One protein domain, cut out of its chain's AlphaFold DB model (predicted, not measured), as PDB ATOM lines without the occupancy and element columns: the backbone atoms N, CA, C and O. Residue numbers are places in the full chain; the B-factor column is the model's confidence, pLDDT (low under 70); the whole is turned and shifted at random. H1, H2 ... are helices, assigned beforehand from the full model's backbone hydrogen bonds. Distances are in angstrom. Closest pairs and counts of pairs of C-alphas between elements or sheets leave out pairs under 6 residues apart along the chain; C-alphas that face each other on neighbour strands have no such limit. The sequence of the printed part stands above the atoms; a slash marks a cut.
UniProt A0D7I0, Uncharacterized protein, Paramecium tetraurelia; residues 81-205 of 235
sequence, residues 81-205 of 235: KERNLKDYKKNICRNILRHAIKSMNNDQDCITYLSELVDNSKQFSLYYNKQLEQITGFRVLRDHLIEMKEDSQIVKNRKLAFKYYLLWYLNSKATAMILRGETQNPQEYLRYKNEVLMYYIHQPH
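Overview. This is residues 81 to 205 of the 235 residues of an uncharacterized protein of Paramecium tetraurelia (UniProt A0D7I0). One long helix, H1, crosses a slab made by H5, H6 and H7, and after its last residue, Asn 106, a tight turn leads into H2, after which H3 folds back beside the last part of H1. H6 and H7 form a helical hairpin across H1, H5 lies side by side with H7 over part of its length, short H4 lies near H1 and H7, and residues 81 to 88 of H1 stick out. The printed part has 125 residues with seven named helices, H1 to H7 in order along the chain, and no named strand; its class is all helix. It is compact, with a radius of gyration of the C-alphas of 14.4 A, and spans 44 by 33 by 23 A.

Arrangement. H1, residues 81 to 106, is the hub and touches four helices. With residues 92 to 96 it touches H7, residues 186 to 202, about perpendicular at 74 degrees; the closest C-alphas are those of Ile 92 and Tyr 189, 6.2 A apart. H6, residues 174 to 180, only just touches H1, with 3 pairs of C-alphas within 8 A, the closest those of Ile 96 and Ala 174 at 7.1 A. H6 and H7 are a hairpin at a shallow tilt of 13 degrees, opposite ways; the closest C-alphas are those of Ile 178 and Pro 186, 6.0 A apart. H3, residues 121 to 131, touches H1 at a shallow tilt of 27 degrees, opposite ways, with the C-alphas of Met 104 and Ser 125 closest at 5.6 A. H2, residues 108 to 117, touches H1 only at the corner, with the C-alphas of Met 104 and Cys 110 closest at 5.3 A. H5, residues 153 to 172, touches H7 opposite ways at a shallow tilt of 33 degrees, only just short of steep, with the C-alphas of Lys 163 and Ile 201 closest at 6.6 A. H5 also touches H2, with the C-alphas of Leu 117 and Ala 161 closest at 6.7 A. H4, residues 138 to 143, is close to H1 but not clearly touching, with the C-alphas of Cys 93 and Phe 138 closest at 7.4 A. In H2, H3, H5 and H6 every O i to N i+4 pair is within hydrogen-bond range; in H1 21 of 22 are, in H4 1 of 2 and in H7 10 of 13.

Along the chain. H1 begins at C-alpha 81, (-6.845, -18.420, 82.404), and measures 37.1 A from first to last C-alpha. H5 measures 28.3 A and begins at C-alpha 153, (24.707, 2.584, 59.214). H7 measures 22.9 A and ends at C-alpha 202, (4.655, 0.676, 61.369). H3 measures 15.3 A, H2 14.2 A, H6 9.9 A and H4 8.7 A.

Size, cuts and confidence. The C-alphas farthest apart are those of Lys 81 and Asp 119, at 47.1 A. The printed part has no cut, and no link between its helices is long. The mean pLDDT of the printed part is 87.9; residues 81 to 87 and residue 136 are under 70.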
ATOM      1  N   LYS A  81      -6.189 -18.667  83.697       63.28
ATOM      2  CA  LYS A  81      -6.845 -18.420  82.404       63.28
ATOM      3  C   LYS A  81      -6.225 -17.248  81.624       63.28
ATOM      4  O   LYS A  81      -6.013 -17.370  80.423       63.28
ATOM      5  N   GLU A  82      -5.872 -16.147  82.291       61.66
ATOM      6  CA  GLU A  82      -5.216 -14.991  81.652       61.66
ATOM      7  C   GLU A  82      -3.793 -15.301  81.180       61.66
ATOM      8  O   GLU A  82      -3.377 -14.828  80.121       61.66
ATOM      9  N   ARG A  83      -3.045 -16.104  81.949       60.72
ATOM     10  CA  ARG A  83      -1.691 -16.531  81.561       60.72
ATOM     11  C   ARG A  83      -1.730 -17.363  80.278       60.72
ATOM     12  O   ARG A  83      -1.039 -17.023  79.323       60.72
ATOM     13  N   ASN A  84      -2.636 -18.341  80.217       66.00
ATOM     14  CA  ASN A  84      -2.826 -19.186  79.036       66.00
ATOM     15  C   ASN A  84      -3.176 -18.373  77.775       66.00
ATOM     16  O   ASN A  84      -2.663 -18.660  76.697       66.00
ATOM     17  N   LEU A  85      -4.001 -17.324  77.899       66.00
ATOM     18  CA  LEU A  85      -4.354 -16.455  76.769       66.00
ATOM     19  C   LEU A  85      -3.168 -15.605  76.280       66.00
ATOM     20  O   LEU A  85      -2.985 -15.430  75.075       66.00
ATOM     21  N   LYS A  86      -2.352 -15.070  77.198       64.12
ATOM     22  CA  LYS A  86      -1.153 -14.290  76.839       64.12
ATOM     23  C   LYS A  86      -0.119 -15.148  76.119       64.12
ATOM     24  O   LYS A  86       0.453 -14.697  75.129       64.12
ATOM     25  N   ASP A  87       0.103 -16.368  76.592       64.94
ATOM     26  CA  ASP A  87       1.057 -17.282  75.965       64.94
ATOM     27  C   ASP A  87       0.547 -17.784  74.607       64.94
ATOM     28  O   ASP A  87       1.320 -17.861  73.654       64.94
ATOM     29  N   TYR A  88      -0.768 -17.972  74.459       72.19
ATOM     30  CA  TYR A  88      -1.392 -18.246  73.165       72.19
ATOM     31  C   TYR A  88      -1.148 -17.122  72.139       72.19
ATOM     32  O   TYR A  88      -0.680 -17.391  71.034       72.19
ATOM     33  N   LYS A  89      -1.359 -15.850  72.510       70.25
ATOM     34  CA  LYS A  89      -1.100 -14.700  71.617       70.25
ATOM     35  C   LYS A  89       0.376 -14.565  71.222       70.25
ATOM     36  O   LYS A  89       0.676 -14.276  70.065       70.25
ATOM     37  N   LYS A  90       1.309 -14.815  72.150       72.69
ATOM     38  CA  LYS A  90       2.750 -14.857  71.832       72.69
ATOM     39  C   LYS A  90       3.069 -15.939  70.800       72.69
ATOM     40  O   LYS A  90       3.864 -15.695  69.896       72.69
ATOM     41  N   ASN A  91       2.431 -17.104  70.907       79.75
ATOM     42  CA  ASN A  91       2.637 -18.201  69.965       79.75
ATOM     43  C   ASN A  91       2.154 -17.851  68.551       79.75
ATOM     44  O   ASN A  91       2.834 -18.203  67.591       79.75
ATOM     45  N   ILE A  92       1.060 -17.090  68.410       85.88
ATOM     46  CA  ILE A  92       0.590 -16.591  67.104       85.88
ATOM     47  C   ILE A  92       1.652 -15.702  66.446       85.88
ATOM     48  O   ILE A  92       2.062 -15.965  65.316       85.88
ATOM     49  N   CYS A  93       2.142 -14.689  67.173       81.69
ATOM     50  CA  CYS A  93       3.219 -13.808  66.710       81.69
ATOM     51  C   CYS A  93       4.438 -14.614  66.249       81.69
ATOM     52  O   CYS A  93       4.908 -14.478  65.120       81.69
ATOM     53  N   ARG A  94       4.919 -15.492  67.135       86.00
ATOM     54  CA  ARG A  94       6.105 -16.312  66.908       86.00
ATOM     55  C   ARG A  94       5.949 -17.195  65.677       86.00
ATOM     56  O   ARG A  94       6.901 -17.324  64.916       86.00
ATOM     57  N   ASN A  95       4.776 -17.783  65.468       89.44
ATOM     58  CA  ASN A  95       4.516 -18.623  64.306       89.44
ATOM     59  C   ASN A  95       4.549 -17.807  63.012       89.44
ATOM     60  O   ASN A  95       5.274 -18.180  62.092       89.44
ATOM     61  N   ILE A  96       3.853 -16.666  62.957       90.81
ATOM     62  CA  ILE A  96       3.856 -15.803  61.766       90.81
ATOM     63  C   ILE A  96       5.280 -15.330  61.440       90.81
ATOM     64  O   ILE A  96       5.725 -15.469  60.301       90.81
ATOM     65  N   LEU A  97       6.028 -14.845  62.436       91.62
ATOM     66  CA  LEU A  97       7.416 -14.406  62.255       91.62
ATOM     67  C   LEU A  97       8.338 -15.551  61.842       91.62
ATOM     68  O   LEU A  97       9.200 -15.370  60.984       91.62
ATOM     69  N   ARG A  98       8.146 -16.744  62.415       91.69
ATOM     70  CA  ARG A  98       8.934 -17.922  62.055       91.69
ATOM     71  C   ARG A  98       8.738 -18.284  60.593       91.69
ATOM     72  O   ARG A  98       9.719 -18.588  59.920       91.69
ATOM     73  N   HIS A  99       7.500 -18.257  60.109       92.75
ATOM     74  CA  HIS A  99       7.212 -18.501  58.702       92.75
ATOM     75  C   HIS A  99       7.814 -17.418  57.809       92.75
ATOM     76  O   HIS A  99       8.488 -17.775  56.850       92.75
ATOM     77  N   ALA A 100       7.683 -16.138  58.168       94.44
ATOM     78  CA  ALA A 100       8.313 -15.045  57.429       94.44
ATOM     79  C   ALA A 100       9.832 -15.254  57.293       94.44
ATOM     80  O   ALA A 100      10.360 -15.347  56.193       94.44
ATOM     81  N   ILE A 101      10.545 -15.443  58.404       94.88
ATOM     82  CA  ILE A 101      12.006 -15.615  58.386       94.88
ATOM     83  C   ILE A 101      12.426 -16.885  57.625       94.88
ATOM     84  O   ILE A 101      13.399 -16.859  56.870       94.88
ATOM     85  N   LYS A 102      11.692 -17.995  57.776       93.50
ATOM     86  CA  LYS A 102      11.960 -19.219  57.004       93.50
ATOM     87  C   LYS A 102      11.726 -19.012  55.507       93.50
ATOM     88  O   LYS A 102      12.478 -19.558  54.703       93.50
ATOM     89  N   SER A 103      10.715 -18.238  55.117       95.00
ATOM     90  CA  SER A 103      10.409 -17.965  53.711       95.00
ATOM     91  C   SER A 103      11.526 -17.194  53.004       95.00
ATOM     92  O   SER A 103      11.700 -17.391  51.809       95.00
ATOM     93  N   MET A 104      12.358 -16.431  53.723       95.81
ATOM     94  CA  MET A 104      13.520 -15.725  53.151       95.81
ATOM     95  C   MET A 104      14.509 -16.625  52.385       95.81
ATOM     96  O   MET A 104      15.266 -16.117  51.563       95.81
ATOM     97  N   ASN A 105      14.535 -17.933  52.678       92.75
ATOM     98  CA  ASN A 105      15.396 -18.914  52.001       92.75
ATOM     99  C   ASN A 105      14.623 -19.970  51.198       92.75
ATOM    100  O   ASN A 105      15.243 -20.723  50.455       92.75
ATOM    101  N   ASN A 106      13.306 -20.074  51.389       91.75
ATOM    102  CA  ASN A 106      12.518 -21.219  50.917       91.75
ATOM    103  C   ASN A 106      11.363 -20.833  49.980       91.75
ATOM    104  O   ASN A 106      10.791 -21.708  49.341       91.75
ATOM    105  N   ASP A 107      10.985 -19.554  49.918       94.75
ATOM    106  CA  ASP A 107       9.929 -19.050  49.038       94.75
ATOM    107  C   ASP A 107      10.561 -18.161  47.963       94.75
ATOM    108  O   ASP A 107      11.236 -17.180  48.279       94.75
ATOM    109  N   GLN A 108      10.360 -18.522  46.693       95.06
ATOM    110  CA  GLN A 108      11.015 -17.855  45.569       95.06
ATOM    111  C   GLN A 108      10.659 -16.368  45.484       95.06
ATOM    112  O   GLN A 108      11.539 -15.550  45.233       95.06
ATOM    113  N   ASP A 109       9.408 -15.998  45.762       95.75
ATOM    114  CA  ASP A 109       8.991 -14.593  45.722       95.75
ATOM    115  C   ASP A 109       9.655 -13.794  46.849       95.75
ATOM    116  O   ASP A 109      10.050 -12.648  46.649       95.75
ATOM    117  N   CYS A 110       9.837 -14.405  48.025       96.00
ATOM    118  CA  CYS A 110      10.581 -13.791  49.126       96.00
ATOM    119  C   CYS A 110      12.057 -13.584  48.773       96.00
ATOM    120  O   CYS A 110      12.618 -12.537  49.096       96.00
ATOM    121  N   ILE A 111      12.686 -14.565  48.119       95.12
ATOM    122  CA  ILE A 111      14.081 -14.473  47.668       95.12
ATOM    123  C   ILE A 111      14.227 -13.345  46.639       95.12
ATOM    124  O   ILE A 111      15.125 -12.511  46.773       95.12
ATOM    125  N   THR A 112      13.325 -13.289  45.656       95.94
ATOM    126  CA  THR A 112      13.295 -12.240  44.628       95.94
ATOM    127  C   THR A 112      13.127 -10.864  45.265       95.94
ATOM    128  O   THR A 112      13.985 -10.003  45.073       95.94
ATOM    129  N   TYR A 113      12.116 -10.679  46.121       95.44
ATOM    130  CA  TYR A 113      11.874  -9.406  46.805       95.44
ATOM    131  C   TYR A 113      13.086  -8.948  47.634       95.44
ATOM    132  O   TYR A 113      13.486  -7.786  47.589       95.44
ATOM    133  N   LEU A 114      13.735  -9.864  48.362       95.00
ATOM    134  CA  LEU A 114      14.940  -9.533  49.124       95.00
ATOM    135  C   LEU A 114      16.120  -9.151  48.226       95.00
ATOM    136  O   LEU A 114      16.898  -8.279  48.604       95.00
ATOM    137  N   SER A 115      16.273  -9.779  47.059       94.19
ATOM    138  CA  SER A 115      17.345  -9.438  46.113       94.19
ATOM    139  C   SER A 115      17.194  -8.037  45.508       94.19
ATOM    140  O   SER A 115      18.195  -7.387  45.203       94.19
ATOM    141  N   GLU A 116      15.956  -7.549  45.392       93.56
ATOM    142  CA  GLU A 116      15.648  -6.176  44.984       93.56
ATOM    143  C   GLU A 116      15.895  -5.183  46.128       93.56
ATOM    144  O   GLU A 116      16.377  -4.072  45.905       93.56
ATOM    145  N   LEU A 117      15.605  -5.597  47.364       91.19
ATOM    146  CA  LEU A 117      15.688  -4.744  48.546       91.19
ATOM    147  C   LEU A 117      17.125  -4.530  49.050       91.19
ATOM    148  O   LEU A 117      17.479  -3.425  49.470       91.19
ATOM    149  N   VAL A 118      17.951  -5.580  49.039       91.81
ATOM    150  CA  VAL A 118      19.302  -5.577  49.623       91.81
ATOM    151  C   VAL A 118      20.335  -6.218  48.694       91.81
ATOM    152  O   VAL A 118      20.085  -7.237  48.057       91.81
ATOM    153  N   ASP A 119      21.543  -5.648  48.648       86.19
ATOM    154  CA  ASP A 119      22.624  -6.137  47.775       86.19
ATOM    155  C   ASP A 119      23.059  -7.576  48.054       86.19
ATOM    156  O   ASP A 119      23.299  -8.340  47.123       86.19
ATOM    157  N   ASN A 120      23.153  -7.946  49.332       89.75
ATOM    158  CA  ASN A 120      23.565  -9.280  49.759       89.75
ATOM    159  C   ASN A 120      22.410  -9.980  50.486       89.75
ATOM    160  O   ASN A 120      22.460 -10.226  51.695       89.75
ATOM    161  N   SER A 121      21.345 -10.268  49.736       91.88
ATOM    162  CA  SER A 121      20.135 -10.922  50.250       91.88
ATOM    163  C   SER A 121      20.428 -12.258  50.929       91.88
ATOM    164  O   SER A 121      19.844 -12.552  51.966       91.88
ATOM    165  N   LYS A 122      21.409 -13.027  50.440       91.94
ATOM    166  CA  LYS A 122      21.810 -14.299  51.058       91.94
ATOM    167  C   LYS A 122      22.357 -14.111  52.476       91.94
ATOM    168  O   LYS A 122      21.920 -14.809  53.388       91.94
ATOM    169  N   GLN A 123      23.282 -13.171  52.688       91.62
ATOM    170  CA  GLN A 123      23.802 -12.885  54.034       91.62
ATOM    171  C   GLN A 123      22.722 -12.311  54.953       91.62
ATOM    172  O   GLN A 123      22.652 -12.672  56.128       91.62
ATOM    173  N   PHE A 124      21.837 -11.471  54.414       94.56
ATOM    174  CA  PHE A 124      20.680 -10.960  55.143       94.56
ATOM    175  C   PHE A 124      19.764 -12.096  55.635       94.56
ATOM    176  O   PHE A 124      19.452 -12.167  56.828       94.56
ATOM    177  N   SER A 125      19.395 -13.029  54.752       94.69
ATOM    178  CA  SER A 125      18.556 -14.180  55.097       94.69
ATOM    179  C   SER A 125      19.240 -15.102  56.106       94.69
ATOM    180  O   SER A 125      18.596 -15.553  57.057       94.69
ATOM    181  N   LEU A 126      20.544 -15.361  55.950       94.12
ATOM    182  CA  LEU A 126      21.331 -16.155  56.902       94.12
ATOM    183  C   LEU A 126      21.364 -15.510  58.290       94.12
ATOM    184  O   LEU A 126      21.171 -16.208  59.285       94.12
ATOM    185  N   TYR A 127      21.562 -14.191  58.364       94.00
ATOM    186  CA  TYR A 127      21.531 -13.457  59.626       94.00
ATOM    187  C   TYR A 127      20.192 -13.662  60.342       94.00
ATOM    188  O   TYR A 127      20.179 -14.155  61.469       94.00
ATOM    189  N   TYR A 128      19.060 -13.375  59.691       94.50
ATOM    190  CA  TYR A 128      17.751 -13.488  60.346       94.50
ATOM    191  C   TYR A 128      17.349 -14.930  60.662       94.50
ATOM    192  O   TYR A 128      16.692 -15.161  61.674       94.50
ATOM    193  N   ASN A 129      17.802 -15.915  59.880       91.25
ATOM    194  CA  ASN A 129      17.592 -17.323  60.222       91.25
ATOM    195  C   ASN A 129      18.359 -17.739  61.486       91.25
ATOM    196  O   ASN A 129      17.813 -18.497  62.282       91.25
ATOM    197  N   LYS A 130      19.557 -17.193  61.738       90.69
ATOM    198  CA  LYS A 130      20.263 -17.385  63.022       90.69
ATOM    199  C   LYS A 130      19.541 -16.699  64.188       90.69
ATOM    200  O   LYS A 130      19.513 -17.231  65.290       90.69
ATOM    201  N   GLN A 131      18.918 -15.545  63.942       87.00
ATOM    202  CA  GLN A 131      18.145 -14.811  64.957       87.00
ATOM    203  C   GLN A 131      16.754 -15.415  65.224       87.00
ATOM    204  O   GLN A 131      16.076 -15.010  66.167       87.00
ATOM    205  N   LEU A 132      16.315 -16.393  64.427       85.06
ATOM    206  CA  LEU A 132      14.978 -16.987  64.490       85.06
ATOM    207  C   LEU A 132      14.594 -17.483  65.888       85.06
ATOM    208  O   LEU A 132      13.446 -17.345  66.312       85.06
ATOM    209  N   GLU A 133      15.546 -18.091  66.595       77.44
ATOM    210  CA  GLU A 133      15.320 -18.612  67.942       77.44
ATOM    211  C   GLU A 133      15.236 -17.515  68.997       77.44
ATOM    212  O   GLU A 133      14.617 -17.735  70.034       77.44
ATOM    213  N   GLN A 134      15.804 -16.341  68.722       80.00
ATOM    214  CA  GLN A 134      15.828 -15.199  69.631       80.00
ATOM    215  C   GLN A 134      14.594 -14.310  69.444       80.00
ATOM    216  O   GLN A 134      14.023 -13.832  70.428       80.00
ATOM    217  N   ILE A 135      14.103 -14.166  68.206       81.69
ATOM    218  CA  ILE A 135      12.883 -13.415  67.863       81.69
ATOM    219  C   ILE A 135      11.638 -14.236  68.265       81.69
ATOM    220  O   ILE A 135      10.860 -14.731  67.451       81.69
ATOM    221  N   THR A 136      11.451 -14.412  69.573       68.44
ATOM    222  CA  THR A 136      10.376 -15.219  70.182       68.44
ATOM    223  C   THR A 136       9.111 -14.425  70.491       68.44
ATOM    224  O   THR A 136       8.131 -14.981  70.989       68.44
ATOM    225  N   GLY A 137       9.106 -13.129  70.187       70.94
ATOM    226  CA  GLY A 137       7.965 -12.250  70.378       70.94
ATOM    227  C   GLY A 137       8.308 -10.793  70.095       70.94
ATOM    228  O   GLY A 137       9.453 -10.442  69.810       70.94
ATOM    229  N   PHE A 138       7.302  -9.933  70.216       74.19
ATOM    230  CA  PHE A 138       7.396  -8.534  69.804       74.19
ATOM    231  C   PHE A 138       8.447  -7.700  70.521       74.19
ATOM    232  O   PHE A 138       8.999  -6.794  69.911       74.19
ATOM    233  N   ARG A 139       8.741  -8.002  71.793       76.19
ATOM    234  CA  ARG A 139       9.782  -7.276  72.530       76.19
ATOM    235  C   ARG A 139      11.131  -7.386  71.823       76.19
ATOM    236  O   ARG A 139      11.770  -6.371  71.622       76.19
ATOM    237  N   VAL A 140      11.519  -8.596  71.424       81.81
ATOM    238  CA  VAL A 140      12.776  -8.812  70.695       81.81
ATOM    239  C   VAL A 140      12.635  -8.345  69.250       81.81
ATOM    240  O   VAL A 140      13.549  -7.746  68.702       81.81
ATOM    241  N   LEU A 141      11.463  -8.544  68.630       86.94
ATOM    242  CA  LEU A 141      11.206  -8.035  67.281       86.94
ATOM    243  C   LEU A 141      11.438  -6.519  67.188       86.94
ATOM    244  O   LEU A 141      12.035  -6.057  66.221       86.94
ATOM    245  N   ARG A 142      11.003  -5.756  68.197       87.88
ATOM    246  CA  ARG A 142      11.195  -4.305  68.294       87.88
ATOM    247  C   ARG A 142      12.669  -3.915  68.155       87.88
ATOM    248  O   ARG A 142      12.964  -2.971  67.426       87.88
ATOM    249  N   ASP A 143      13.580  -4.669  68.764       88.56
ATOM    250  CA  ASP A 143      15.024  -4.406  68.701       88.56
ATOM    251  C   ASP A 143      15.586  -4.582  67.277       88.56
ATOM    252  O   ASP A 143      16.579  -3.954  66.909       88.56
ATOM    253  N   HIS A 144      14.912  -5.374  66.438       91.75
ATOM    254  CA  HIS A 144      15.229  -5.548  65.018       91.75
ATOM    255  C   HIS A 144      14.486  -4.579  64.085       91.75
ATOM    256  O   HIS A 144      14.738  -4.610  62.881       91.75
ATOM    257  N   LEU A 145      13.589  -3.742  64.613       91.88
ATOM    258  CA  LEU A 145      12.787  -2.781  63.844       91.88
ATOM    259  C   LEU A 145      13.115  -1.318  64.167       91.88
ATOM    260  O   LEU A 145      12.879  -0.457  63.324       91.88
ATOM    261  N   ILE A 146      13.629  -1.026  65.367       91.25
ATOM    262  CA  ILE A 146      13.989   0.332  65.794       91.25
ATOM    263  C   ILE A 146      15.460   0.611  65.527       91.25
ATOM    264  O   ILE A 146      16.338  -0.086  66.037       91.25
ATOM    265  N   GLU A 147      15.715   1.692  64.802       91.62
ATOM    266  CA  GLU A 147      17.039   2.281  64.632       91.62
ATOM    267  C   GLU A 147      17.414   3.084  65.883       91.62
ATOM    268  O   GLU A 147      16.750   4.058  66.244       91.62
ATOM    269  N   MET A 148      18.475   2.660  66.561       90.56
ATOM    270  CA  MET A 148      19.044   3.367  67.706       90.56
ATOM    271  C   MET A 148      20.065   4.397  67.216       90.56
ATOM    272  O   MET A 148      20.622   4.272  66.121       90.56
ATOM    273  N   LYS A 149      20.332   5.436  68.013       89.06
ATOM    274  CA  LYS A 149      21.290   6.481  67.612       89.06
ATOM    275  C   LYS A 149      22.691   5.899  67.434       89.06
ATOM    276  O   LYS A 149      23.376   6.261  66.478       89.06
ATOM    277  N   GLU A 150      23.035   4.953  68.299       93.75
ATOM    278  CA  GLU A 150      24.314   4.257  68.406       93.75
ATOM    279  C   GLU A 150      24.497   3.170  67.334       93.75
ATOM    280  O   GLU A 150      25.605   2.667  67.155       93.75
ATOM    281  N   ASP A 151      23.437   2.804  66.602       92.38
ATOM    282  CA  ASP A 151      23.539   1.805  65.541       92.38
ATOM    283  C   ASP A 151      24.430   2.317  64.398       92.38
ATOM    284  O   ASP A 151      24.253   3.432  63.885       92.38
ATOM    285  N   SER A 152      25.334   1.455  63.928       94.38
ATOM    286  CA  SER A 152      26.073   1.702  62.691       94.38
ATOM    287  C   SER A 152      25.122   1.781  61.492       94.38
ATOM    288  O   SER A 152      24.025   1.213  61.503       94.38
ATOM    289  N   GLN A 153      25.545   2.445  60.412       91.25
ATOM    290  CA  GLN A 153      24.707   2.584  59.214       91.25
ATOM    291  C   GLN A 153      24.289   1.225  58.630       91.25
ATOM    292  O   GLN A 153      23.170   1.068  58.148       91.25
ATOM    293  N   ILE A 154      25.163   0.220  58.725       89.94
ATOM    294  CA  ILE A 154      24.879  -1.154  58.292       89.94
ATOM    295  C   ILE A 154      23.730  -1.751  59.111       89.94
ATOM    296  O   ILE A 154      22.806  -2.344  58.551       89.94
ATOM    297  N   VAL A 155      23.759  -1.578  60.437       92.31
ATOM    298  CA  VAL A 155      22.700  -2.065  61.328       92.31
ATOM    299  C   VAL A 155      21.385  -1.345  61.039       92.31
ATOM    300  O   VAL A 155      20.364  -2.020  60.907       92.31
ATOM    301  N   LYS A 156      21.411  -0.020  60.863       92.44
ATOM    302  CA  LYS A 156      20.229   0.777  60.492       92.44
ATOM    303  C   LYS A 156      19.613   0.290  59.181       92.44
ATOM    304  O   LYS A 156      18.446  -0.095  59.158       92.44
ATOM    305  N   ASN A 157      20.424   0.158  58.130       91.44
ATOM    306  CA  ASN A 157      19.985  -0.346  56.825       91.44
ATOM    307  C   ASN A 157      19.392  -1.761  56.918       91.44
ATOM    308  O   ASN A 157      18.383  -2.052  56.280       91.44
ATOM    309  N   ARG A 158      19.985  -2.645  57.730       94.69
ATOM    310  CA  ARG A 158      19.460  -3.998  57.962       94.69
ATOM    311  C   ARG A 158      18.102  -3.980  58.653       94.69
ATOM    312  O   ARG A 158      17.202  -4.685  58.205       94.69
ATOM    313  N   LYS A 159      17.950  -3.196  59.723       94.81
ATOM    314  CA  LYS A 159      16.676  -3.062  60.448       94.81
ATOM    315  C   LYS A 159      15.586  -2.488  59.540       94.81
ATOM    316  O   LYS A 159      14.484  -3.030  59.491       94.81
ATOM    317  N   LEU A 160      15.924  -1.474  58.744       94.06
ATOM    318  CA  LEU A 160      15.025  -0.874  57.764       94.06
ATOM    319  C   LEU A 160      14.588  -1.878  56.685       94.06
ATOM    320  O   LEU A 160      13.395  -2.030  56.423       94.06
ATOM    321  N   ALA A 161      15.532  -2.620  56.102       95.06
ATOM    322  CA  ALA A 161      15.224  -3.669  55.132       95.06
ATOM    323  C   ALA A 161      14.336  -4.767  55.741       95.06
ATOM    324  O   ALA A 161      13.377  -5.219  55.120       95.06
ATOM    325  N   PHE A 162      14.596  -5.168  56.984       96.00
ATOM    326  CA  PHE A 162      13.762  -6.153  57.669       96.00
ATOM    327  C   PHE A 162      12.346  -5.649  57.937       96.00
ATOM    328  O   PHE A 162      11.388  -6.395  57.731       96.00
ATOM    329  N   LYS A 163      12.193  -4.374  58.312       94.94
ATOM    330  CA  LYS A 163      10.886  -3.722  58.430       94.94
ATOM    331  C   LYS A 163      10.116  -3.774  57.107       94.94
ATOM    332  O   LYS A 163       8.962  -4.201  57.105       94.94
ATOM    333  N   TYR A 164      10.743  -3.403  55.988       95.56
ATOM    334  CA  TYR A 164      10.096  -3.453  54.672       95.56
ATOM    335  C   TYR A 164       9.731  -4.872  54.246       95.56
ATOM    336  O   TYR A 164       8.601  -5.111  53.822       95.56
ATOM    337  N   TYR A 165      10.642  -5.826  54.446       97.12
ATOM    338  CA  TYR A 165      10.375  -7.236  54.197       97.12
ATOM    339  C   TYR A 165       9.159  -7.743  54.976       97.12
ATOM    340  O   TYR A 165       8.282  -8.382  54.397       97.12
ATOM    341  N   LEU A 166       9.078  -7.447  56.275       95.69
ATOM    342  CA  LEU A 166       7.958  -7.899  57.093       95.69
ATOM    343  C   LEU A 166       6.632  -7.277  56.650       95.69
ATOM    344  O   LEU A 166       5.643  -7.999  56.562       95.69
ATOM    345  N   LEU A 167       6.602  -5.980  56.334       95.25
ATOM    346  CA  LEU A 167       5.393  -5.326  55.823       95.25
ATOM    347  C   LEU A 167       4.918  -5.968  54.515       95.25
ATOM    348  O   LEU A 167       3.745  -6.315  54.388       95.25
ATOM    349  N   TRP A 168       5.831  -6.180  53.567       96.75
ATOM    350  CA  TRP A 168       5.516  -6.863  52.315       96.75
ATOM    351  C   TRP A 168       5.011  -8.292  52.561       96.75
ATOM    352  O   TRP A 168       3.943  -8.664  52.078       96.75
ATOM    353  N   TYR A 169       5.708  -9.077  53.388       96.62
ATOM    354  CA  TYR A 169       5.324 -10.458  53.680       96.62
ATOM    355  C   TYR A 169       3.931 -10.544  54.319       96.62
ATOM    356  O   TYR A 169       3.114 -11.389  53.944       96.62
ATOM    357  N   LEU A 170       3.631  -9.665  55.279       94.81
ATOM    358  CA  LEU A 170       2.340  -9.644  55.965       94.81
ATOM    359  C   LEU A 170       1.183  -9.249  55.040       94.81
ATOM    360  O   LEU A 170       0.077  -9.789  55.180       94.81
ATOM    361  N   ASN A 171       1.437  -8.358  54.083       94.19
ATOM    362  CA  ASN A 171       0.453  -7.943  53.089       94.19
ATOM    363  C   ASN A 171       0.232  -9.014  52.015       94.19
ATOM    364  O   ASN A 171      -0.912  -9.346  51.710       94.19
ATOM    365  N   SER A 172       1.307  -9.595  51.485       93.62
ATOM    366  CA  SER A 172       1.250 -10.399  50.258       93.62
ATOM    367  C   SER A 172       1.216 -11.910  50.491       93.62
ATOM    368  O   SER A 172       0.696 -12.644  49.653       93.62
ATOM    369  N   LYS A 173       1.765 -12.412  51.604       94.50
ATOM    370  CA  LYS A 173       2.022 -13.855  51.799       94.50
ATOM    371  C   LYS A 173       1.376 -14.443  53.046       94.50
ATOM    372  O   LYS A 173       0.841 -15.552  53.003       94.50
ATOM    373  N   ALA A 174       1.391 -13.710  54.156       93.69
ATOM    374  CA  ALA A 174       0.996 -14.246  55.455       93.69
ATOM    375  C   ALA A 174      -0.457 -14.745  55.501       93.69
ATOM    376  O   ALA A 174      -0.714 -15.756  56.144       93.69
ATOM    377  N   THR A 175      -1.395 -14.102  54.797       93.62
ATOM    378  CA  THR A 175      -2.796 -14.563  54.729       93.62
ATOM    379  C   THR A 175      -2.889 -15.974  54.147       93.62
ATOM    380  O   THR A 175      -3.486 -16.853  54.762       93.62
ATOM    381  N   ALA A 176      -2.260 -16.219  52.993       91.56
ATOM    382  CA  ALA A 176      -2.274 -17.534  52.355       91.56
ATOM    383  C   ALA A 176      -1.588 -18.593  53.230       91.56
ATOM    384  O   ALA A 176      -2.077 -19.713  53.332       91.56
ATOM    385  N   MET A 177      -0.490 -18.232  53.899       92.62
ATOM    386  CA  MET A 177       0.193 -19.115  54.849       92.62
ATOM    387  C   MET A 177      -0.707 -19.488  56.036       92.62
ATOM    388  O   MET A 177      -0.806 -20.665  56.365       92.62
ATOM    389  N   ILE A 178      -1.407 -18.518  56.632       92.19
ATOM    390  CA  ILE A 178      -2.326 -18.753  57.757       92.19
ATOM    391  C   ILE A 178      -3.471 -19.681  57.343       92.19
ATOM    392  O   ILE A 178      -3.798 -20.606  58.079       92.19
ATOM    393  N   LEU A 179      -4.059 -19.447  56.166       90.44
ATOM    394  CA  LEU A 179      -5.188 -20.236  55.666       90.44
ATOM    395  C   LEU A 179      -4.793 -21.657  55.249       90.44
ATOM    396  O   LEU A 179      -5.606 -22.566  55.361       90.44
ATOM    397  N   ARG A 180      -3.563 -21.853  54.758       88.31
ATOM    398  CA  ARG A 180      -3.031 -23.177  54.389       88.31
ATOM    399  C   ARG A 180      -2.475 -23.953  55.582       88.31
ATOM    400  O   ARG A 180      -2.298 -25.161  55.481       88.31
ATOM    401  N   GLY A 181      -2.132 -23.270  56.671       82.31
ATOM    402  CA  GLY A 181      -1.581 -23.899  57.863       82.31
ATOM    403  C   GLY A 181      -2.642 -24.645  58.673       82.31
ATOM    404  O   GLY A 181      -3.803 -24.247  58.720       82.31
ATOM    405  N   GLU A 182      -2.218 -25.671  59.409       76.19
ATOM    406  CA  GLU A 182      -3.060 -26.464  60.322       76.19
ATOM    407  C   GLU A 182      -3.357 -25.720  61.643       76.19
ATOM    408  O   GLU A 182      -3.301 -26.272  62.744       76.19
ATOM    409  N   THR A 183      -3.622 -24.415  61.567       80.44
ATOM    410  CA  THR A 183      -3.950 -23.630  62.758       80.44
ATOM    411  C   THR A 183      -5.392 -23.897  63.178       80.44
ATOM    412  O   THR A 183      -6.314 -23.802  62.378       80.44
ATOM    413  N   GLN A 184      -5.610 -24.184  64.465       79.50
ATOM    414  CA  GLN A 184      -6.957 -24.449  64.999       79.50
ATOM    415  C   GLN A 184      -7.908 -23.242  64.892       79.50
ATOM    416  O   GLN A 184      -9.121 -23.411  64.938       79.50
ATOM    417  N   ASN A 185      -7.369 -22.020  64.793       86.62
ATOM    418  CA  ASN A 185      -8.157 -20.791  64.717       86.62
ATOM    419  C   ASN A 185      -7.507 -19.776  63.755       86.62
ATOM    420  O   ASN A 185      -6.819 -18.854  64.204       86.62
ATOM    421  N   PRO A 186      -7.705 -19.923  62.433       88.00
ATOM    422  CA  PRO A 186      -7.106 -19.030  61.442       88.00
ATOM    423  C   PRO A 186      -7.634 -17.592  61.546       88.00
ATOM    424  O   PRO A 186      -6.899 -16.649  61.258       88.00
ATOM    425  N   GLN A 187      -8.875 -17.395  62.008       89.31
ATOM    426  CA  GLN A 187      -9.457 -16.060  62.199       89.31
ATOM    427  C   GLN A 187      -8.668 -15.243  63.226       89.31
ATOM    428  O   GLN A 187      -8.343 -14.083  62.979       89.31
ATOM    429  N   GLU A 188      -8.294 -15.859  64.349       86.00
ATOM    430  CA  GLU A 188      -7.484 -15.192  65.367       86.00
ATOM    431  C   GLU A 188      -6.084 -14.844  64.841       86.00
ATOM    432  O   GLU A 188      -5.572 -13.762  65.125       86.00
ATOM    433  N   TYR A 189      -5.481 -15.716  64.026       90.62
ATOM    434  CA  TYR A 189      -4.201 -15.432  63.370       90.62
ATOM    435  C   TYR A 189      -4.304 -14.245  62.407       90.62
ATOM    436  O   TYR A 189      -3.430 -13.380  62.419       90.62
ATOM    437  N   LEU A 190      -5.371 -14.171  61.603       89.94
ATOM    438  CA  LEU A 190      -5.611 -13.053  60.687       89.94
ATOM    439  C   LEU A 190      -5.851 -11.743  61.436       89.94
ATOM    440  O   LEU A 190      -5.254 -10.725  61.081       89.94
ATOM    441  N   ARG A 191      -6.661 -11.772  62.500       88.75
ATOM    442  CA  ARG A 191      -6.874 -10.615  63.375       88.75
ATOM    443  C   ARG A 191      -5.548 -10.120  63.935       88.75
ATOM    444  O   ARG A 191      -5.205  -8.953  63.806       88.75
ATOM    445  N   TYR A 192      -4.758 -11.029  64.492       87.00
ATOM    446  CA  TYR A 192      -3.469 -10.693  65.077       87.00
ATOM    447  C   TYR A 192      -2.464 -10.174  64.034       87.00
ATOM    448  O   TYR A 192      -1.712  -9.238  64.305       87.00
ATOM    449  N   LYS A 193      -2.471 -10.735  62.820       89.81
ATOM    450  CA  LYS A 193      -1.689 -10.237  61.683       89.81
ATOM    451  C   LYS A 193      -2.025  -8.772  61.378       89.81
ATOM    452  O   LYS A 193      -1.119  -7.946  61.319       89.81
ATOM    453  N   ASN A 194      -3.308  -8.464  61.194       86.31
ATOM    454  CA  ASN A 194      -3.780  -7.156  60.735       86.31
ATOM    455  C   ASN A 194      -3.764  -6.085  61.832       86.31
ATOM    456  O   ASN A 194      -3.337  -4.966  61.590       86.31
ATOM    457  N   GLU A 195      -4.229  -6.414  63.033       83.06
ATOM    458  CA  GLU A 195      -4.457  -5.421  64.091       83.06
ATOM    459  C   GLU A 195      -3.239  -5.251  65.001       83.06
ATOM    460  O   GLU A 195      -3.049  -4.202  65.605       83.06
ATOM    461  N   VAL A 196      -2.392  -6.280  65.118       83.75
ATOM    462  CA  VAL A 196      -1.237  -6.258  66.025       83.75
ATOM    463  C   VAL A 196       0.066  -6.158  65.240       83.75
ATOM    464  O   VAL A 196       0.777  -5.166  65.361       83.75
ATOM    465  N   LEU A 197       0.400  -7.161  64.424       87.38
ATOM    466  CA  LEU A 197       1.691  -7.187  63.724       87.38
ATOM    467  C   LEU A 197       1.859  -5.984  62.791       87.38
ATOM    468  O   LEU A 197       2.857  -5.275  62.906       87.38
ATOM    469  N   MET A 198       0.888  -5.725  61.913       89.06
ATOM    470  CA  MET A 198       0.962  -4.610  60.963       89.06
ATOM    471  C   MET A 198       1.101  -3.253  61.662       89.06
ATOM    472  O   MET A 198       2.028  -2.506  61.350       89.06
ATOM    473  N   TYR A 199       0.240  -2.960  62.644       86.06
ATOM    474  CA  TYR A 199       0.274  -1.703  63.401       86.06
ATOM    475  C   TYR A 199       1.655  -1.445  64.015       86.06
ATOM    476  O   TYR A 199       2.295  -0.422  63.771       86.06
ATOM    477  N   TYR A 200       2.174  -2.421  64.756       84.94
ATOM    478  CA  TYR A 200       3.406  -2.228  65.505       84.94
ATOM    479  C   TYR A 200       4.677  -2.357  64.668       84.94
ATOM    480  O   TYR A 200       5.727  -1.884  65.090       84.94
ATOM    481  N   ILE A 201       4.624  -2.940  63.470       89.94
ATOM    482  CA  ILE A 201       5.745  -2.824  62.530       89.94
ATOM    483  C   ILE A 201       5.814  -1.402  61.961       89.94
ATOM    484  O   ILE A 201       6.914  -0.870  61.789       89.94
ATOM    485  N   HIS A 202       4.672  -0.744  61.724       86.44
ATOM    486  CA  HIS A 202       4.655   0.676  61.369       86.44
ATOM    487  C   HIS A 202       5.172   1.549  62.518       86.44
ATOM    488  O   HIS A 202       6.043   2.393  62.280       86.44
ATOM    489  N   GLN A 203       4.718   1.282  63.746       85.50
ATOM    490  CA  GLN A 203       5.014   2.058  64.954       85.50
ATOM    491  C   GLN A 203       5.682   1.203  66.054       85.50
ATOM    492  O   GLN A 203       5.101   0.957  67.114       85.50
ATOM    493  N   PRO A 204       6.936   0.754  65.859       85.94
ATOM    494  CA  PRO A 204       7.583  -0.180  66.788       85.94
ATOM    495  C   PRO A 204       7.882   0.431  68.164       85.94
ATOM    496  O   PRO A 204       8.013  -0.296  69.149       85.94
ATOM    497  N   HIS A 205       7.957   1.761  68.256       83.69
ATOM    498  CA  HIS A 205       8.171   2.484  69.513       83.69
ATOM    499  C   HIS A 205       6.967   2.417  70.458       83.69
ATOM    500  O   HIS A 205       7.152   2.465  71.672       83.69
TER     501      HIS A 205